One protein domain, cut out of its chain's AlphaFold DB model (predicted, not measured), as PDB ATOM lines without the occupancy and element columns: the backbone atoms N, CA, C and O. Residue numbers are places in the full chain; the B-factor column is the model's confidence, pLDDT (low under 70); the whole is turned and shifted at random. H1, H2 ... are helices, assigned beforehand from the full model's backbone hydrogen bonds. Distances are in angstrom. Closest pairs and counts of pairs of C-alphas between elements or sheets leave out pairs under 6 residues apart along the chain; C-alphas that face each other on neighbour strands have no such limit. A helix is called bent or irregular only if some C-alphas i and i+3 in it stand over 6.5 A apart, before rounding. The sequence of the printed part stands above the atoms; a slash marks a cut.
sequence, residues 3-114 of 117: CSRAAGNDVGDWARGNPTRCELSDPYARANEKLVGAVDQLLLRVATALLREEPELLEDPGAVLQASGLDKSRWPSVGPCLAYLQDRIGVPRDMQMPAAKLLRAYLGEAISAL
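Overview. This is residues 3 to 114 of the 117 residues of the protein "Hypothetical protein" of Alexandrium andersonii (UniProt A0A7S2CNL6). A hairpin of two long helices, H4 and H5, is crossed on one side by the longest helix, H1, and the two short helices H2 and H3, which follow H1 in the chain, both pack on H1, H2 with residues 45 to 49 of H1 and H3 with residues 38 to 42. Before H1, residues 3 to 32 make a long looped stretch with no named element, its C-alphas 6 to 25 A from the mean of all C-alphas, and Thr 20 in it lies at one end of the longest distance in the flat whole. The printed part has 112 residues and five named helices, H1 to H5 in chain order, with no named strand; the class is all helix. The whole is compact, with a radius of gyration of the C-alphas of 14.9 A, and spans 42 by 35 by 18 A.

Arrangement. The hub is H1, residues 33 to 52, only just irregular, with C-alphas 34 and 37 6.8 A apart. With residues 35 to 39 it touches H4, residues 72 to 88, at a steep tilt of 58 degrees; the closest C-alphas, of Val 39 and Val 78, are 6.6 A apart. H4 is irregular, with C-alphas 73 and 76 7.3 A apart. H5, residues 97 to 112, touches H1 at a steep tilt of 56 degrees, closest at the C-alphas of Val 46 and Tyr 106, 6.3 A. H4 and H5 form a helical hairpin at a shallow tilt of 14 degrees, closest at the C-alphas of Gln 86 and Arg 104, 5.5 A. H2, residues 55 to 58, touches H1, closest at the C-alphas of Ala 49 and Pro 55, 5.3 A. H3, residues 61 to 67, touches H1, closest at the C-alphas of Ala 38 and Leu 65, 5.6 A. H2 and H4 are apart. H3 and H5 have every O i to N i+4 pair within hydrogen-bond range, H1 14 of 16 and H4 7 of 13, while H2 is too short for such a pair.

Along the chain. H1 is 29.5 A long, from C-alpha 33 at (42.051, -36.451, 36.793). H4 measures 26.5 A and H5 22.1 A, ending at C-alpha 112 at (48.329, -14.373, 37.179).

Size, cuts and confidence. The C-alphas farthest apart, of Thr 20 and Arg 52, are 44.3 A apart. The printed part has no cut, and no link between named helices is long. Residues 93 to 98 stand free, and residues 12 to 21 have pLDDT under 70.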
ATOM      1  N   CYS A   3      50.818 -32.811  40.288       83.56
ATOM      2  CA  CYS A   3      50.391 -31.417  40.459       83.56
ATOM      3  C   CYS A   3      48.880 -31.244  40.679       83.56
ATOM      4  O   CYS A   3      48.456 -30.237  41.221       83.56
ATOM      5  N   SER A   4      48.070 -32.224  40.272       84.06
ATOM      6  CA  SER A   4      46.613 -32.223  40.434       84.06
ATOM      7  C   SER A   4      46.170 -32.991  41.682       84.06
ATOM      8  O   SER A   4      44.976 -33.224  41.868       84.06
ATOM      9  N   ARG A   5      47.108 -33.452  42.519       84.81
ATOM     10  CA  ARG A   5      46.802 -34.148  43.771       84.81
ATOM     11  C   ARG A   5      46.159 -33.181  44.746       84.81
ATOM     12  O   ARG A   5      46.653 -32.071  44.891       84.81
ATOM     13  N   ALA A   6      45.059 -33.602  45.374       80.69
ATOM     14  CA  ALA A   6      44.316 -32.750  46.300       80.69
ATOM     15  C   ALA A   6      43.842 -31.409  45.675       80.69
ATOM     16  O   ALA A   6      43.423 -30.478  46.356       80.69
ATOM     17  N   ALA A   7      43.805 -31.304  44.346       82.94
ATOM     18  CA  ALA A   7      43.308 -30.106  43.687       82.94
ATOM     19  C   ALA A   7      41.769 -30.133  43.610       82.94
ATOM     20  O   ALA A   7      41.187 -30.953  42.902       82.94
ATOM     21  N   GLY A   8      41.104 -29.223  44.321       80.31
ATOM     22  CA  GLY A   8      39.637 -29.100  44.358       80.31
ATOM     23  C   GLY A   8      38.959 -29.851  45.514       80.31
ATOM     24  O   GLY A   8      39.616 -30.389  46.400       80.31
ATOM     25  N   ASN A   9      37.623 -29.852  45.530       75.62
ATOM     26  CA  ASN A   9      36.822 -30.430  46.625       75.62
ATOM     27  C   ASN A   9      36.460 -31.914  46.421       75.62
ATOM     28  O   ASN A   9      35.996 -32.559  47.352       75.62
ATOM     29  N   ASP A  10      36.645 -32.474  45.220       73.62
ATOM     30  CA  ASP A  10      36.174 -33.820  44.848       73.62
ATOM     31  C   ASP A  10      37.291 -34.874  44.740       73.62
ATOM     32  O   ASP A  10      37.180 -35.852  44.004       73.62
ATOM     33  N   VAL A  11      38.379 -34.677  45.481       71.50
ATOM     34  CA  VAL A  11      39.636 -35.452  45.399       71.50
ATOM     35  C   VAL A  11      39.877 -36.374  46.603       71.50
ATOM     36  O   VAL A  11      40.994 -36.837  46.845       71.50
ATOM     37  N   GLY A  12      38.800 -36.697  47.320       63.28
ATOM     38  CA  GLY A  12      38.792 -37.550  48.509       63.28
ATOM     39  C   GLY A  12      38.829 -36.758  49.815       63.28
ATOM     40  O   GLY A  12      39.056 -35.553  49.812       63.28
ATOM     41  N   ASP A  13      38.635 -37.464  50.927       61.53
ATOM     42  CA  ASP A  13      38.652 -36.942  52.306       61.53
ATOM     43  C   ASP A  13      40.090 -36.650  52.802       61.53
ATOM     44  O   ASP A  13      40.480 -36.945  53.938       61.53
ATOM     45  N   TRP A  14      40.936 -36.110  51.917       65.44
ATOM     46  CA  TRP A  14      42.199 -35.510  52.329       65.44
ATOM     47  C   TRP A  14      41.827 -34.199  53.021       65.44
ATOM     48  O   TRP A  14      41.106 -33.356  52.490       65.44
ATOM     49  N   ALA A  15      42.175 -34.103  54.292       58.47
ATOM     50  CA  ALA A  15      41.448 -33.238  55.201       58.47
ATOM     51  C   ALA A  15      41.779 -31.749  54.989       58.47
ATOM     52  O   ALA A  15      42.683 -31.215  55.634       58.47
ATOM     53  N   ARG A  16      40.995 -31.054  54.150       58.38
ATOM     54  CA  ARG A  16      40.869 -29.586  54.183       58.38
ATOM     55  C   ARG A  16      40.320 -29.189  55.554       58.38
ATOM     56  O   ARG A  16      39.116 -29.235  55.778       58.38
ATOM     57  N   GLY A  17      41.213 -28.869  56.489       60.84
ATOM     58  CA  GLY A  17      40.859 -28.495  57.863       60.84
ATOM     59  C   GLY A  17      41.498 -29.344  58.963       60.84
ATOM     60  O   GLY A  17      41.278 -29.055  60.134       60.84
ATOM     61  N   ASN A  18      42.315 -30.351  58.630       68.31
ATOM     62  CA  ASN A  18      43.133 -31.035  59.632       68.31
ATOM     63  C   ASN A  18      44.588 -30.535  59.564       68.31
ATOM     64  O   ASN A  18      45.299 -30.892  58.623       68.31
ATOM     65  N   PRO A  19      45.069 -29.773  60.566       68.06
ATOM     66  CA  PRO A  19      46.412 -29.187  60.550       68.06
ATOM     67  C   PRO A  19      47.538 -30.228  60.607       68.06
ATOM     68  O   PRO A  19      48.690 -29.902  60.348       68.06
ATOM     69  N   THR A  20      47.224 -31.484  60.939       69.88
ATOM     70  CA  THR A  20      48.204 -32.582  60.976       69.88
ATOM     71  C   THR A  20      48.391 -33.279  59.626       69.88
ATOM     72  O   THR A  20      49.259 -34.143  59.504       69.88
ATOM     73  N   ARG A  21      47.598 -32.926  58.604       68.25
ATOM     74  CA  ARG A  21      47.697 -33.502  57.259       68.25
ATOM     75  C   ARG A  21      48.242 -32.482  56.265       68.25
ATOM     76  O   ARG A  21      47.953 -31.295  56.350       68.25
ATOM     77  N   CYS A  22      49.022 -32.963  55.301       72.69
ATOM     78  CA  CYS A  22      49.589 -32.156  54.224       72.69
ATOM     79  C   CYS A  22      49.147 -32.739  52.881       72.69
ATOM     80  O   CYS A  22      49.275 -33.943  52.670       72.69
ATOM     81  N   GLU A  23      48.656 -31.895  51.973       72.25
ATOM     82  CA  GLU A  23      48.023 -32.292  50.705       72.25
ATOM     83  C   GLU A  23      48.883 -33.254  49.869       72.25
ATOM     84  O   GLU A  23      48.396 -34.239  49.313       72.25
ATOM     85  N   LEU A  24      50.191 -32.991  49.816       74.94
ATOM     86  CA  LEU A  24      51.141 -33.760  49.011       74.94
ATOM     87  C   LEU A  24      51.639 -35.033  49.708       74.94
ATOM     88  O   LEU A  24      52.087 -35.961  49.028       74.94
ATOM     89  N   SER A  25      51.552 -35.080  51.039       77.94
ATOM     90  CA  SER A  25      52.050 -36.181  51.874       77.94
ATOM     91  C   SER A  25      50.941 -37.119  52.354       77.94
ATOM     92  O   SER A  25      51.245 -38.207  52.838       77.94
ATOM     93  N   ASP A  26      49.668 -36.732  52.230       79.25
ATOM     94  CA  ASP A  26      48.534 -37.558  52.647       79.25
ATOM     95  C   ASP A  26      48.388 -38.773  51.702       79.25
ATOM     96  O   ASP A  26      48.140 -38.598  50.501       79.25
ATOM     97  N   PRO A  27      48.514 -40.019  52.201       79.50
ATOM     98  CA  PRO A  27      48.368 -41.221  51.379       79.50
ATOM     99  C   PRO A  27      46.971 -41.359  50.756       79.50
ATOM    100  O   PRO A  27      46.834 -42.011  49.722       79.50
ATOM    101  N   TYR A  28      45.948 -40.722  51.332       78.81
ATOM    102  CA  TYR A  28      44.571 -40.755  50.845       78.81
ATOM    103  C   TYR A  28      44.249 -39.647  49.835       78.81
ATOM    104  O   TYR A  28      43.207 -39.721  49.179       78.81
ATOM    105  N   ALA A  29      45.120 -38.645  49.666       80.75
ATOM    106  CA  ALA A  29      44.926 -37.594  48.671       80.75
ATOM    107  C   ALA A  29      45.007 -38.158  47.249       80.75
ATOM    108  O   ALA A  29      46.042 -38.698  46.842       80.75
ATOM    109  N   ARG A  30      43.926 -37.996  46.478       85.75
ATOM    110  CA  ARG A  30      43.831 -38.470  45.091       85.75
ATOM    111  C   ARG A  30      44.102 -37.340  44.105       85.75
ATOM    112  O   ARG A  30      43.933 -36.161  44.412       85.75
ATOM    113  N   ALA A  31      44.541 -37.710  42.907       85.94
ATOM    114  CA  ALA A  31      44.666 -36.775  41.797       85.94
ATOM    115  C   ALA A  31      43.288 -36.391  41.251       85.94
ATOM    116  O   ALA A  31      42.423 -37.250  41.067       85.94
ATOM    117  N   ASN A  32      43.096 -35.107  40.947       89.38
ATOM    118  CA  ASN A  32      41.948 -34.650  40.180       89.38
ATOM    119  C   ASN A  32      42.203 -34.898  38.692       89.38
ATOM    120  O   ASN A  32      42.736 -34.038  37.989       89.38
ATOM    121  N   GLU A  33      41.838 -36.082  38.201       90.38
ATOM    122  CA  GLU A  33      42.051 -36.451  36.793       90.38
ATOM    123  C   GLU A  33      41.324 -35.503  35.821       90.38
ATOM    124  O   GLU A  33      41.789 -35.297  34.702       90.38
ATOM    125  N   LYS A  34      40.243 -34.835  36.258       90.69
ATOM    126  CA  LYS A  34      39.507 -33.860  35.434       90.69
ATOM    127  C   LYS A  34      40.326 -32.607  35.119       90.69
ATOM    128  O   LYS A  34      40.079 -31.965  34.107       90.69
ATOM    129  N   LEU A  35      41.288 -32.250  35.971       91.44
ATOM    130  CA  LEU A  35      42.149 -31.082  35.758       91.44
ATOM    131  C   LEU A  35      43.325 -31.384  34.827       91.44
ATOM    132  O   LEU A  35      43.921 -30.454  34.295       91.44
ATOM    133  N   VAL A  36      43.675 -32.659  34.630       91.56
ATOM    134  CA  VAL A  36      44.910 -33.047  33.932       91.56
ATOM    135  C   VAL A  36      44.926 -32.527  32.498       91.56
ATOM    136  O   VAL A  36      45.926 -31.940  32.101       91.56
ATOM    137  N   GLY A  37      43.825 -32.675  31.752       92.88
ATOM    138  CA  GLY A  37      43.741 -32.185  30.372       92.88
ATOM    139  C   GLY A  37      43.870 -30.662  30.273       92.88
ATOM    140  O   GLY A  37      44.606 -30.158  29.434       92.88
ATOM    141  N   ALA A  38      43.223 -29.926  31.178       94.50
ATOM    142  CA  ALA A  38      43.301 -28.466  31.213       94.50
ATOM    143  C   ALA A  38      44.714 -27.963  31.560       94.50
ATOM    144  O   ALA A  38      45.229 -27.050  30.916       94.50
ATOM    145  N   VAL A  39      45.354 -28.584  32.559       95.50
ATOM    146  CA  VAL A  39      46.732 -28.264  32.959       95.50
ATOM    147  C   VAL A  39      47.710 -28.576  31.827       95.50
ATOM    148  O   VAL A  39      48.587 -27.766  31.555       95.50
ATOM    149  N   ASP A  40      47.551 -29.709  31.143       95.62
ATOM    150  CA  ASP A  40      48.394 -30.097  30.008       95.62
ATOM    151  C   ASP A  40      48.320 -29.077  28.858       95.62
ATOM    152  O   ASP A  40      49.347 -28.572  28.406       95.62
ATOM    153  N   GLN A  41      47.110 -28.675  28.460       95.81
ATOM    154  CA  GLN A  41      46.910 -27.660  27.419       95.81
ATOM    155  C   GLN A  41      47.505 -26.296  27.798       95.81
ATOM    156  O   GLN A  41      48.098 -25.620  26.955       95.81
ATOM    157  N   LEU A  42      47.403 -25.895  29.069       96.19
ATOM    158  CA  LEU A  42      48.039 -24.667  29.551       96.19
ATOM    159  C   LEU A  42      49.566 -24.759  29.548       96.19
ATOM    160  O   LEU A  42      50.225 -23.799  29.161       96.19
ATOM    161  N   LEU A  43      50.147 -25.901  29.922       96.44
ATOM    162  CA  LEU A  43      51.597 -26.097  29.857       96.44
ATOM    163  C   LEU A  43      52.111 -26.063  28.415       96.44
ATOM    164  O   LEU A  43      53.151 -25.458  28.158       96.44
ATOM    165  N   LEU A  44      51.372 -26.648  27.471       96.38
ATOM    166  CA  LEU A  44      51.679 -26.539  26.043       96.38
ATOM    167  C   LEU A  44      51.625 -25.084  25.567       96.38
ATOM    168  O   LEU A  44      52.501 -24.646  24.817       96.38
ATOM    169  N   ARG A  45      50.638 -24.312  26.033       96.56
ATOM    170  CA  ARG A  45      50.543 -22.880  25.736       96.56
ATOM    171  C   ARG A  45      51.726 -22.095  26.312       96.56
ATOM    172  O   ARG A  45      52.315 -21.302  25.586       96.56
ATOM    173  N   VAL A  46      52.119 -22.366  27.557       97.06
ATOM    174  CA  VAL A  46      53.306 -21.778  28.207       97.06
ATOM    175  C   VAL A  46      54.584 -22.104  27.441       97.06
ATOM    176  O   VAL A  46      55.372 -21.206  27.160       97.06
ATOM    177  N   ALA A  47      54.779 -23.364  27.052       96.62
ATOM    178  CA  ALA A  47      55.933 -23.764  26.255       96.62
ATOM    179  C   ALA A  47      55.950 -23.062  24.887       96.62
ATOM    180  O   ALA A  47      57.004 -22.628  24.433       96.62
ATOM    181  N   THR A  48      54.784 -22.909  24.255       97.19
ATOM    182  CA  THR A  48      54.648 -22.196  22.976       97.19
ATOM    183  C   THR A  48      55.018 -20.720  23.119       97.19
ATOM    184  O   THR A  48      55.810 -20.226  22.323       97.19
ATOM    185  N   ALA A  49      54.500 -20.046  24.149       97.19
ATOM    186  CA  ALA A  49      54.822 -18.655  24.459       97.19
ATOM    187  C   ALA A  49      56.326 -18.473  24.701       97.19
ATOM    188  O   ALA A  49      56.941 -17.592  24.111       97.19
ATOM    189  N   LEU A  50      56.939 -19.365  25.486       96.75
ATOM    190  CA  LEU A  50      58.371 -19.324  25.782       96.75
ATOM    191  C   LEU A  50      59.238 -19.533  24.531       96.75
ATOM    192  O   LEU A  50      60.228 -18.832  24.357       96.75
ATOM    193  N   LEU A  51      58.892 -20.500  23.676       96.50
ATOM    194  CA  LEU A  51      59.673 -20.831  22.476       96.50
ATOM    195  C   LEU A  51      59.538 -19.792  21.361       96.50
ATOM    196  O   LEU A  51      60.440 -19.674  20.536       96.50
ATOM    197  N   ARG A  52      58.403 -19.090  21.309       97.31
ATOM    198  CA  ARG A  52      58.139 -18.031  20.325       97.31
ATOM    199  C   ARG A  52      58.473 -16.635  20.840       97.31
ATOM    200  O   ARG A  52      58.456 -15.706  20.047       97.31
ATOM    201  N   GLU A  53      58.775 -16.512  22.132       95.00
ATOM    202  CA  GLU A  53      58.956 -15.233  22.826       95.00
ATOM    203  C   GLU A  53      57.711 -14.328  22.718       95.00
ATOM    204  O   GLU A  53      57.815 -13.111  22.613       95.00
ATOM    205  N   GLU A  54      56.526 -14.948  22.755       95.94
ATOM    206  CA  GLU A  54      55.204 -14.315  22.610       95.94
ATOM    207  C   GLU A  54      54.418 -14.463  23.932       95.94
ATOM    208  O   GLU A  54      53.594 -15.380  24.067       95.94
ATOM    209  N   PRO A  55      54.686 -13.634  24.961       92.88
ATOM    210  CA  PRO A  55      53.998 -13.719  26.253       92.88
ATOM    211  C   PRO A  55      52.502 -13.379  26.157       92.88
ATOM    212  O   PRO A  55      51.716 -13.833  26.988       92.88
ATOM    213  N   GLU A  56      52.071 -12.664  25.111       93.62
ATOM    214  CA  GLU A  56      50.660 -12.292  24.896       93.62
ATOM    215  C   GLU A  56      49.766 -13.532  24.723       93.62
ATOM    216  O   GLU A  56      48.575 -13.529  25.038       93.62
ATOM    217  N   LEU A  57      50.357 -14.656  24.296       93.31
ATOM    218  CA  LEU A  57      49.687 -15.953  24.217       93.31
ATOM    219  C   LEU A  57      49.158 -16.460  25.574       93.31
ATOM    220  O   LEU A  57      48.369 -17.416  25.584       93.31
ATOM    221  N   LEU A  58      49.587 -15.857  26.689       94.44
ATOM    222  CA  LEU A  58      49.181 -16.180  28.057       94.44
ATOM    223  C   LEU A  58      48.104 -15.254  28.633       94.44
ATOM    224  O   LEU A  58      47.646 -15.519  29.740       94.44
ATOM    225  N   GLU A  59      47.672 -14.213  27.915       91.31
ATOM    226  CA  GLU A  59      46.717 -13.219  28.437       91.31
ATOM    227  C   GLU A  59      45.305 -13.783  28.667       91.31
ATOM    228  O   GLU A  59      44.616 -13.354  29.592       91.31
ATOM    229  N   ASP A  60      44.882 -14.772  27.869       90.38
ATOM    230  CA  ASP A  60      43.577 -15.437  28.005       90.38
ATOM    231  C   ASP A  60      43.713 -16.959  28.206       90.38
ATOM    232  O   ASP A  60      43.467 -17.767  27.298       90.38
ATOM    233  N   PRO A  61      44.081 -17.404  29.420       90.62
ATOM    234  CA  PRO A  61      44.054 -18.820  29.759       90.62
ATOM    235  C   PRO A  61      42.615 -19.356  29.862       90.62
ATOM    236  O   PRO A  61      42.413 -20.568  29.793       90.62
ATOM    237  N   GLY A  62      41.604 -18.486  29.988       90.69
ATOM    238  CA  GLY A  62      40.190 -18.861  30.057       90.69
ATOM    239  C   GLY A  62      39.710 -19.568  28.789       90.69
ATOM    240  O   GLY A  62      39.039 -20.598  28.886       90.69
ATOM    241  N   ALA A  63      40.125 -19.095  27.611       91.12
ATOM    242  CA  ALA A  63      39.857 -19.775  26.342       91.12
ATOM    243  C   ALA A  63      40.446 -21.196  26.299       91.12
ATOM    244  O   ALA A  63      39.789 -22.125  25.824       91.12
ATOM    245  N   VAL A  64      41.654 -21.394  26.841       93.00
ATOM    246  CA  VAL A  64      42.298 -22.718  26.920       93.00
ATOM    247  C   VAL A  64      41.525 -23.639  27.866       93.00
ATOM    248  O   VAL A  64      41.235 -24.787  27.524       93.00
ATOM    249  N   LEU A  65      41.128 -23.128  29.036       93.50
ATOM    250  CA  LEU A  65      40.320 -23.877  29.999       93.50
ATOM    251  C   LEU A  65      38.958 -24.267  29.421       93.50
ATOM    252  O   LEU A  65      38.533 -25.413  29.568       93.50
ATOM    253  N   GLN A  66      38.297 -23.354  28.714       92.69
ATOM    254  CA  GLN A  66      37.027 -23.631  28.053       92.69
ATOM    255  C   GLN A  66      37.182 -24.677  26.942       92.69
ATOM    256  O   GLN A  66      36.394 -25.622  26.889       92.69
ATOM    257  N   ALA A  67      38.208 -24.556  26.094       91.69
ATOM    258  CA  ALA A  67      38.492 -25.518  25.028       91.69
ATOM    259  C   ALA A  67      38.830 -26.917  25.568       91.69
ATOM    260  O   ALA A  67      38.509 -27.916  24.931       91.69
ATOM    261  N   SER A  68      39.414 -27.002  26.768       90.25
ATOM    262  CA  SER A  68      39.679 -28.279  27.443       90.25
ATOM    263  C   SER A  68      38.415 -29.000  27.941       90.25
ATOM    264  O   SER A  68      38.501 -30.134  28.409       90.25
ATOM    265  N   GLY A  69      37.243 -28.354  27.867       91.06
ATOM    266  CA  GLY A  69      35.981 -28.890  28.378       91.06
ATOM    267  C   GLY A  69      35.876 -28.872  29.907       91.06
ATOM    268  O   GLY A  69      34.997 -29.527  30.469       91.06
ATOM    269  N   LEU A  70      36.765 -28.146  30.596       91.94
ATOM    270  CA  LEU A  70      36.746 -28.048  32.049       91.94
ATOM    271  C   LEU A  70      35.616 -27.126  32.515       91.94
ATOM    272  O   LEU A  70      35.551 -25.955  32.138       91.94
ATOM    273  N   ASP A  71      34.773 -27.644  33.406       91.38
ATOM    274  CA  ASP A  71      33.707 -26.863  34.028       91.38
ATOM    275  C   ASP A  71      34.246 -25.629  34.776       91.38
ATOM    276  O   ASP A  71      35.238 -25.711  35.509       91.38
ATOM    277  N   LYS A  72      33.551 -24.495  34.632       91.31
ATOM    278  CA  LYS A  72      33.955 -23.195  35.194       91.31
ATOM    279  C   LYS A  72      34.115 -23.230  36.709       91.31
ATOM    280  O   LYS A  72      35.016 -22.581  37.235       91.31
ATOM    281  N   SER A  73      33.321 -24.045  37.409       89.88
ATOM    282  CA  SER A  73      33.432 -24.208  38.868       89.88
ATOM    283  C   SER A  73      34.804 -24.725  39.327       89.88
ATOM    284  O   SER A  73      35.176 -24.574  40.490       89.88
ATOM    285  N   ARG A  74      35.581 -25.332  38.419       89.19
ATOM    286  CA  ARG A  74      36.868 -25.980  38.708       89.19
ATOM    287  C   ARG A  74      38.074 -25.152  38.305       89.19
ATOM    288  O   ARG A  74      39.186 -25.497  38.700       89.19
ATOM    289  N   TRP A  75      37.875 -24.070  37.558       92.25
ATOM    290  CA  TRP A  75      38.954 -23.197  37.098       92.25
ATOM    291  C   TRP A  75      39.865 -22.707  38.240       92.25
ATOM    292  O   TRP A  75      41.085 -22.785  38.075       92.25
ATOM    293  N   PRO A  76      39.351 -22.363  39.443       90.88
ATOM    294  CA  PRO A  76      40.207 -21.955  40.563       90.88
ATOM    295  C   PRO A  76      41.183 -23.037  41.038       90.88
ATOM    296  O   PRO A  76      42.202 -22.731  41.648       90.88
ATOM    297  N   SER A  77      40.901 -24.315  40.758       90.31
ATOM    298  CA  SER A  77      41.774 -25.431  41.149       90.31
ATOM    299  C   SER A  77      42.975 -25.615  40.212       90.31
ATOM    300  O   SER A  77      43.888 -26.371  40.540       90.31
ATOM    301  N   VAL A  78      43.009 -24.930  39.063       93.31
ATOM    302  CA  VAL A  78      44.119 -25.004  38.097       93.31
ATOM    303  C   VAL A  78      45.332 -24.203  38.572       93.31
ATOM    304  O   VAL A  78      46.459 -24.679  38.448       93.31
ATOM    305  N   GLY A  79      45.115 -23.029  39.175       93.44
ATOM    306  CA  GLY A  79      46.187 -22.164  39.685       93.44
ATOM    307  C   GLY A  79      47.140 -22.878  40.650       93.44
ATOM    308  O   GLY A  79      48.342 -22.904  40.383       93.44
ATOM    309  N   PRO A  80      46.636 -23.551  41.705       91.44
ATOM    310  CA  PRO A  80      47.465 -24.353  42.604       91.44
ATOM    311  C   PRO A  80      48.269 -25.455  41.897       91.44
ATOM    312  O   PRO A  80      49.407 -25.722  42.278       91.44
ATOM    313  N   CYS A  81      47.725 -26.063  40.834       93.50
ATOM    314  CA  CYS A  81      48.446 -27.078  40.063       93.50
ATOM    315  C   CYS A  81      49.669 -26.484  39.345       93.50
ATOM    316  O   CYS A  81      50.736 -27.098  39.330       93.50
ATOM    317  N   LEU A  82      49.515 -25.304  38.734       95.31
ATOM    318  CA  LEU A  82      50.607 -24.613  38.045       95.31
ATOM    319  C   LEU A  82      51.634 -24.048  39.032       95.31
ATOM    320  O   LEU A  82      52.832 -24.185  38.793       95.31
ATOM    321  N   ALA A  83      51.183 -23.496  40.162       94.06
ATOM    322  CA  ALA A  83      52.061 -23.022  41.233       94.06
ATOM    323  C   ALA A  83      52.932 -24.162  41.782       94.06
ATOM    324  O   ALA A  83      54.151 -24.029  41.871       94.06
ATOM    325  N   TYR A  84      52.335 -25.337  42.013       93.44
ATOM    326  CA  TYR A  84      53.088 -26.531  42.392       93.44
ATOM    327  C   TYR A  84      54.201 -26.862  41.383       93.44
ATOM    328  O   TYR A  84      55.314 -27.208  41.774       93.44
ATOM    329  N   LEU A  85      53.932 -26.769  40.078       94.38
ATOM    330  CA  LEU A  85      54.948 -27.029  39.053       94.38
ATOM    331  C   LEU A  85      56.050 -25.964  39.058       94.38
ATOM    332  O   LEU A  85      57.225 -26.318  38.963       94.38
ATOM    333  N   GLN A  86      55.683 -24.691  39.215       95.31
ATOM    334  CA  GLN A  86      56.617 -23.569  39.308       95.31
ATOM    335  C   GLN A  86      57.607 -23.749  40.474       95.31
ATOM    336  O   GLN A  86      58.821 -23.619  40.276       95.31
ATOM    337  N   ASP A  87      57.106 -24.138  41.650       93.88
ATOM    338  CA  ASP A  87      57.905 -24.391  42.858       93.88
ATOM    339  C   ASP A  87      58.832 -25.608  42.720       93.88
ATOM    340  O   ASP A  87      59.874 -25.702  43.375       93.88
ATOM    341  N   ARG A  88      58.471 -26.567  41.860       94.69
ATOM    342  CA  ARG A  88      59.218 -27.819  41.675       94.69
ATOM    343  C   ARG A  88      60.367 -27.734  40.686       94.69
ATOM    344  O   ARG A  88      61.183 -28.660  40.674       94.69
ATOM    345  N   ILE A  89      60.465 -26.653  39.917       95.62
ATOM    346  CA  ILE A  89      61.611 -26.389  39.042       95.62
ATOM    347  C   ILE A  89      62.858 -26.261  39.924       95.62
ATOM    348  O   ILE A  89      62.970 -25.318  40.700       95.62
ATOM    349  N   GLY A  90      63.792 -27.207  39.839       94.06
ATOM    350  CA  GLY A  90      65.005 -27.254  40.653       94.06
ATOM    351  C   GLY A  90      66.267 -26.835  39.895       94.06
ATOM    352  O   GLY A  90      66.477 -27.215  38.745       94.06
ATOM    353  N   VAL A  91      67.163 -26.113  40.573       95.62
ATOM    354  CA  VAL A  91      68.489 -25.722  40.059       95.62
ATOM    355  C   VAL A  91      69.562 -26.260  41.017       95.62
ATOM    356  O   VAL A  91      69.408 -26.067  42.222       95.62
ATOM    357  N   PRO A  92      70.631 -26.931  40.541       94.62
ATOM    358  CA  PRO A  92      70.975 -27.205  39.139       94.62
ATOM    359  C   PRO A  92      70.389 -28.517  38.581       94.62
ATOM    360  O   PRO A  92      70.705 -28.877  37.455       94.62
ATOM    361  N   ARG A  93      69.582 -29.252  39.361       96.44
ATOM    362  CA  ARG A  93      69.117 -30.606  39.009       96.44
ATOM    363  C   ARG A  93      68.382 -30.674  37.667       96.44
ATOM    364  O   ARG A  93      68.660 -31.581  36.893       96.44
ATOM    365  N   ASP A  94      67.437 -29.763  37.429       96.19
ATOM    366  CA  ASP A  94      66.548 -29.844  36.266       96.19
ATOM    367  C   ASP A  94      67.048 -28.956  35.113       96.19
ATOM    368  O   ASP A  94      66.945 -29.341  33.951       96.19
ATOM    369  N   MET A  95      67.597 -27.770  35.416       96.44
ATOM    370  CA  MET A  95      68.133 -26.831  34.418       96.44
ATOM    371  C   MET A  95      69.051 -25.756  35.028       96.44
ATOM    372  O   MET A  95      69.164 -25.614  36.249       96.44
ATOM    373  N   GLN A  96      69.687 -24.960  34.160       97.38
ATOM    374  CA  GLN A  96      70.505 -23.803  34.543       97.38
ATOM    375  C   GLN A  96      69.651 -22.648  35.088       97.38
ATOM    376  O   GLN A  96      68.496 -22.469  34.695       97.38
ATOM    377  N   MET A  97      70.242 -21.813  35.951       97.25
ATOM    378  CA  MET A  97      69.546 -20.692  36.602       97.25
ATOM    379  C   MET A  97      68.809 -19.748  35.627       97.25
ATOM    380  O   MET A  97      67.668 -19.395  35.928       97.25
ATOM    381  N   PRO A  98      69.378 -19.342  34.471       96.88
ATOM    382  CA  PRO A  98      68.669 -18.464  33.536       96.88
ATOM    383  C   PRO A  98      67.407 -19.113  32.951       96.88
ATOM    384  O   PRO A  98      66.348 -18.492  32.945       96.88
ATOM    385  N   ALA A  99      67.496 -20.384  32.548       96.00
ATOM    386  CA  ALA A  99      66.360 -21.135  32.017       96.00
ATOM    387  C   ALA A  99      65.261 -21.321  33.076       96.00
ATOM    388  O   ALA A  99      64.085 -21.092  32.795       96.00
ATOM    389  N   ALA A 100      65.643 -21.644  34.318       97.38
ATOM    390  CA  ALA A 100      64.694 -21.779  35.422       97.38
ATOM    391  C   ALA A 100      63.961 -20.467  35.719       97.38
ATOM    392  O   ALA A 100      62.758 -20.482  35.969       97.38
ATOM    393  N   LYS A 101      64.670 -19.330  35.692       97.06
ATOM    394  CA  LYS A 101      64.059 -18.009  35.887       97.06
ATOM    395  C   LYS A 101      63.018 -17.708  34.812       97.06
ATOM    396  O   LYS A 101      61.915 -17.306  35.168       97.06
ATOM    397  N   LEU A 102      63.344 -17.944  33.541       96.56
ATOM    398  CA  LEU A 102      62.419 -17.705  32.431       96.56
ATOM    399  C   LEU A 102      61.183 -18.601  32.512       96.56
ATOM    400  O   LEU A 102      60.068 -18.093  32.516       96.56
ATOM    401  N   LEU A 103      61.356 -19.917  32.669       97.06
ATOM    402  CA  LEU A 103      60.215 -20.830  32.761       97.06
ATOM    403  C   LEU A 103      59.299 -20.487  33.947       97.06
ATOM    404  O   LEU A 103      58.076 -20.503  33.815       97.06
ATOM    405  N   ARG A 104      59.878 -20.138  35.104       97.56
ATOM    406  CA  ARG A 104      59.097 -19.688  36.265       97.56
ATOM    407  C   ARG A 104      58.352 -18.385  35.987       97.56
ATOM    408  O   ARG A 104      57.227 -18.267  36.453       97.56
ATOM    409  N   ALA A 105      58.944 -17.439  35.259       96.94
ATOM    410  CA  ALA A 105      58.284 -16.185  34.901       96.94
ATOM    411  C   ALA A 105      57.049 -16.434  34.021       96.94
ATOM    412  O   ALA A 105      55.954 -16.040  34.411       96.94
ATOM    413  N   TYR A 106      57.189 -17.202  32.936       97.62
ATOM    414  CA  TYR A 106      56.070 -17.547  32.047       97.62
ATOM    415  C   TYR A 106      54.962 -18.334  32.769       97.62
ATOM    416  O   TYR A 106      53.775 -18.088  32.567       97.62
ATOM    417  N   LEU A 107      55.323 -19.260  33.667       96.94
ATOM    418  CA  LEU A 107      54.332 -19.918  34.529       96.94
ATOM    419  C   LEU A 107      53.619 -18.915  35.450       96.94
ATOM    420  O   LEU A 107      52.413 -19.022  35.644       96.94
ATOM    421  N   GLY A 108      54.348 -17.945  36.005       96.25
ATOM    422  CA  GLY A 108      53.798 -16.897  36.864       96.25
ATOM    423  C   GLY A 108      52.832 -15.966  36.130       96.25
ATOM    424  O   GLY A 108      51.796 -15.607  36.689       96.25
ATOM    425  N   GLU A 109      53.129 -15.627  34.877       96.00
ATOM    426  CA  GLU A 109      52.233 -14.870  33.996       96.00
ATOM    427  C   GLU A 109      50.944 -15.647  33.728       96.00
ATOM    428  O   GLU A 109      49.856 -15.140  34.000       96.00
ATOM    429  N   ALA A 110      51.058 -16.919  33.328       95.69
ATOM    430  CA  ALA A 110      49.899 -17.781  33.111       95.69
ATOM    431  C   ALA A 110      49.029 -17.920  34.372       95.69
ATOM    432  O   ALA A 110      47.806 -17.851  34.285       95.69
ATOM    433  N   ILE A 111      49.641 -18.084  35.555       95.38
ATOM    434  CA  ILE A 111      48.925 -18.158  36.841       95.38
ATOM    435  C   ILE A 111      48.210 -16.838  37.147       95.38
ATOM    436  O   ILE A 111      47.080 -16.849  37.630       95.38
ATOM    437  N   SER A 112      48.860 -15.707  36.878       94.69
ATOM    438  CA  SER A 112      48.329 -14.373  37.179       94.69
ATOM    439  C   SER A 112      47.159 -13.986  36.272       94.69
ATOM    440  O   SER A 112      46.252 -13.287  36.726       94.69
ATOM    441  N   ALA A 113      47.163 -14.471  35.027       94.56
ATOM    442  CA  ALA A 113      46.096 -14.288  34.047       94.56
ATOM    443  C   ALA A 113      44.900 -15.237  34.254       94.56
ATOM    444  O   ALA A 113      43.866 -15.075  33.600       94.56
ATOM    445  N   LEU A 114      45.001 -16.233  35.147       92.94
ATOM    446  CA  LEU A 114      43.891 -17.153  35.391       92.94
ATOM    447  C   LEU A 114      42.641 -16.402  35.883       92.94
ATOM    448  O   LEU A 114      42.733 -15.537  36.761       92.94
TER     449      LEU A 114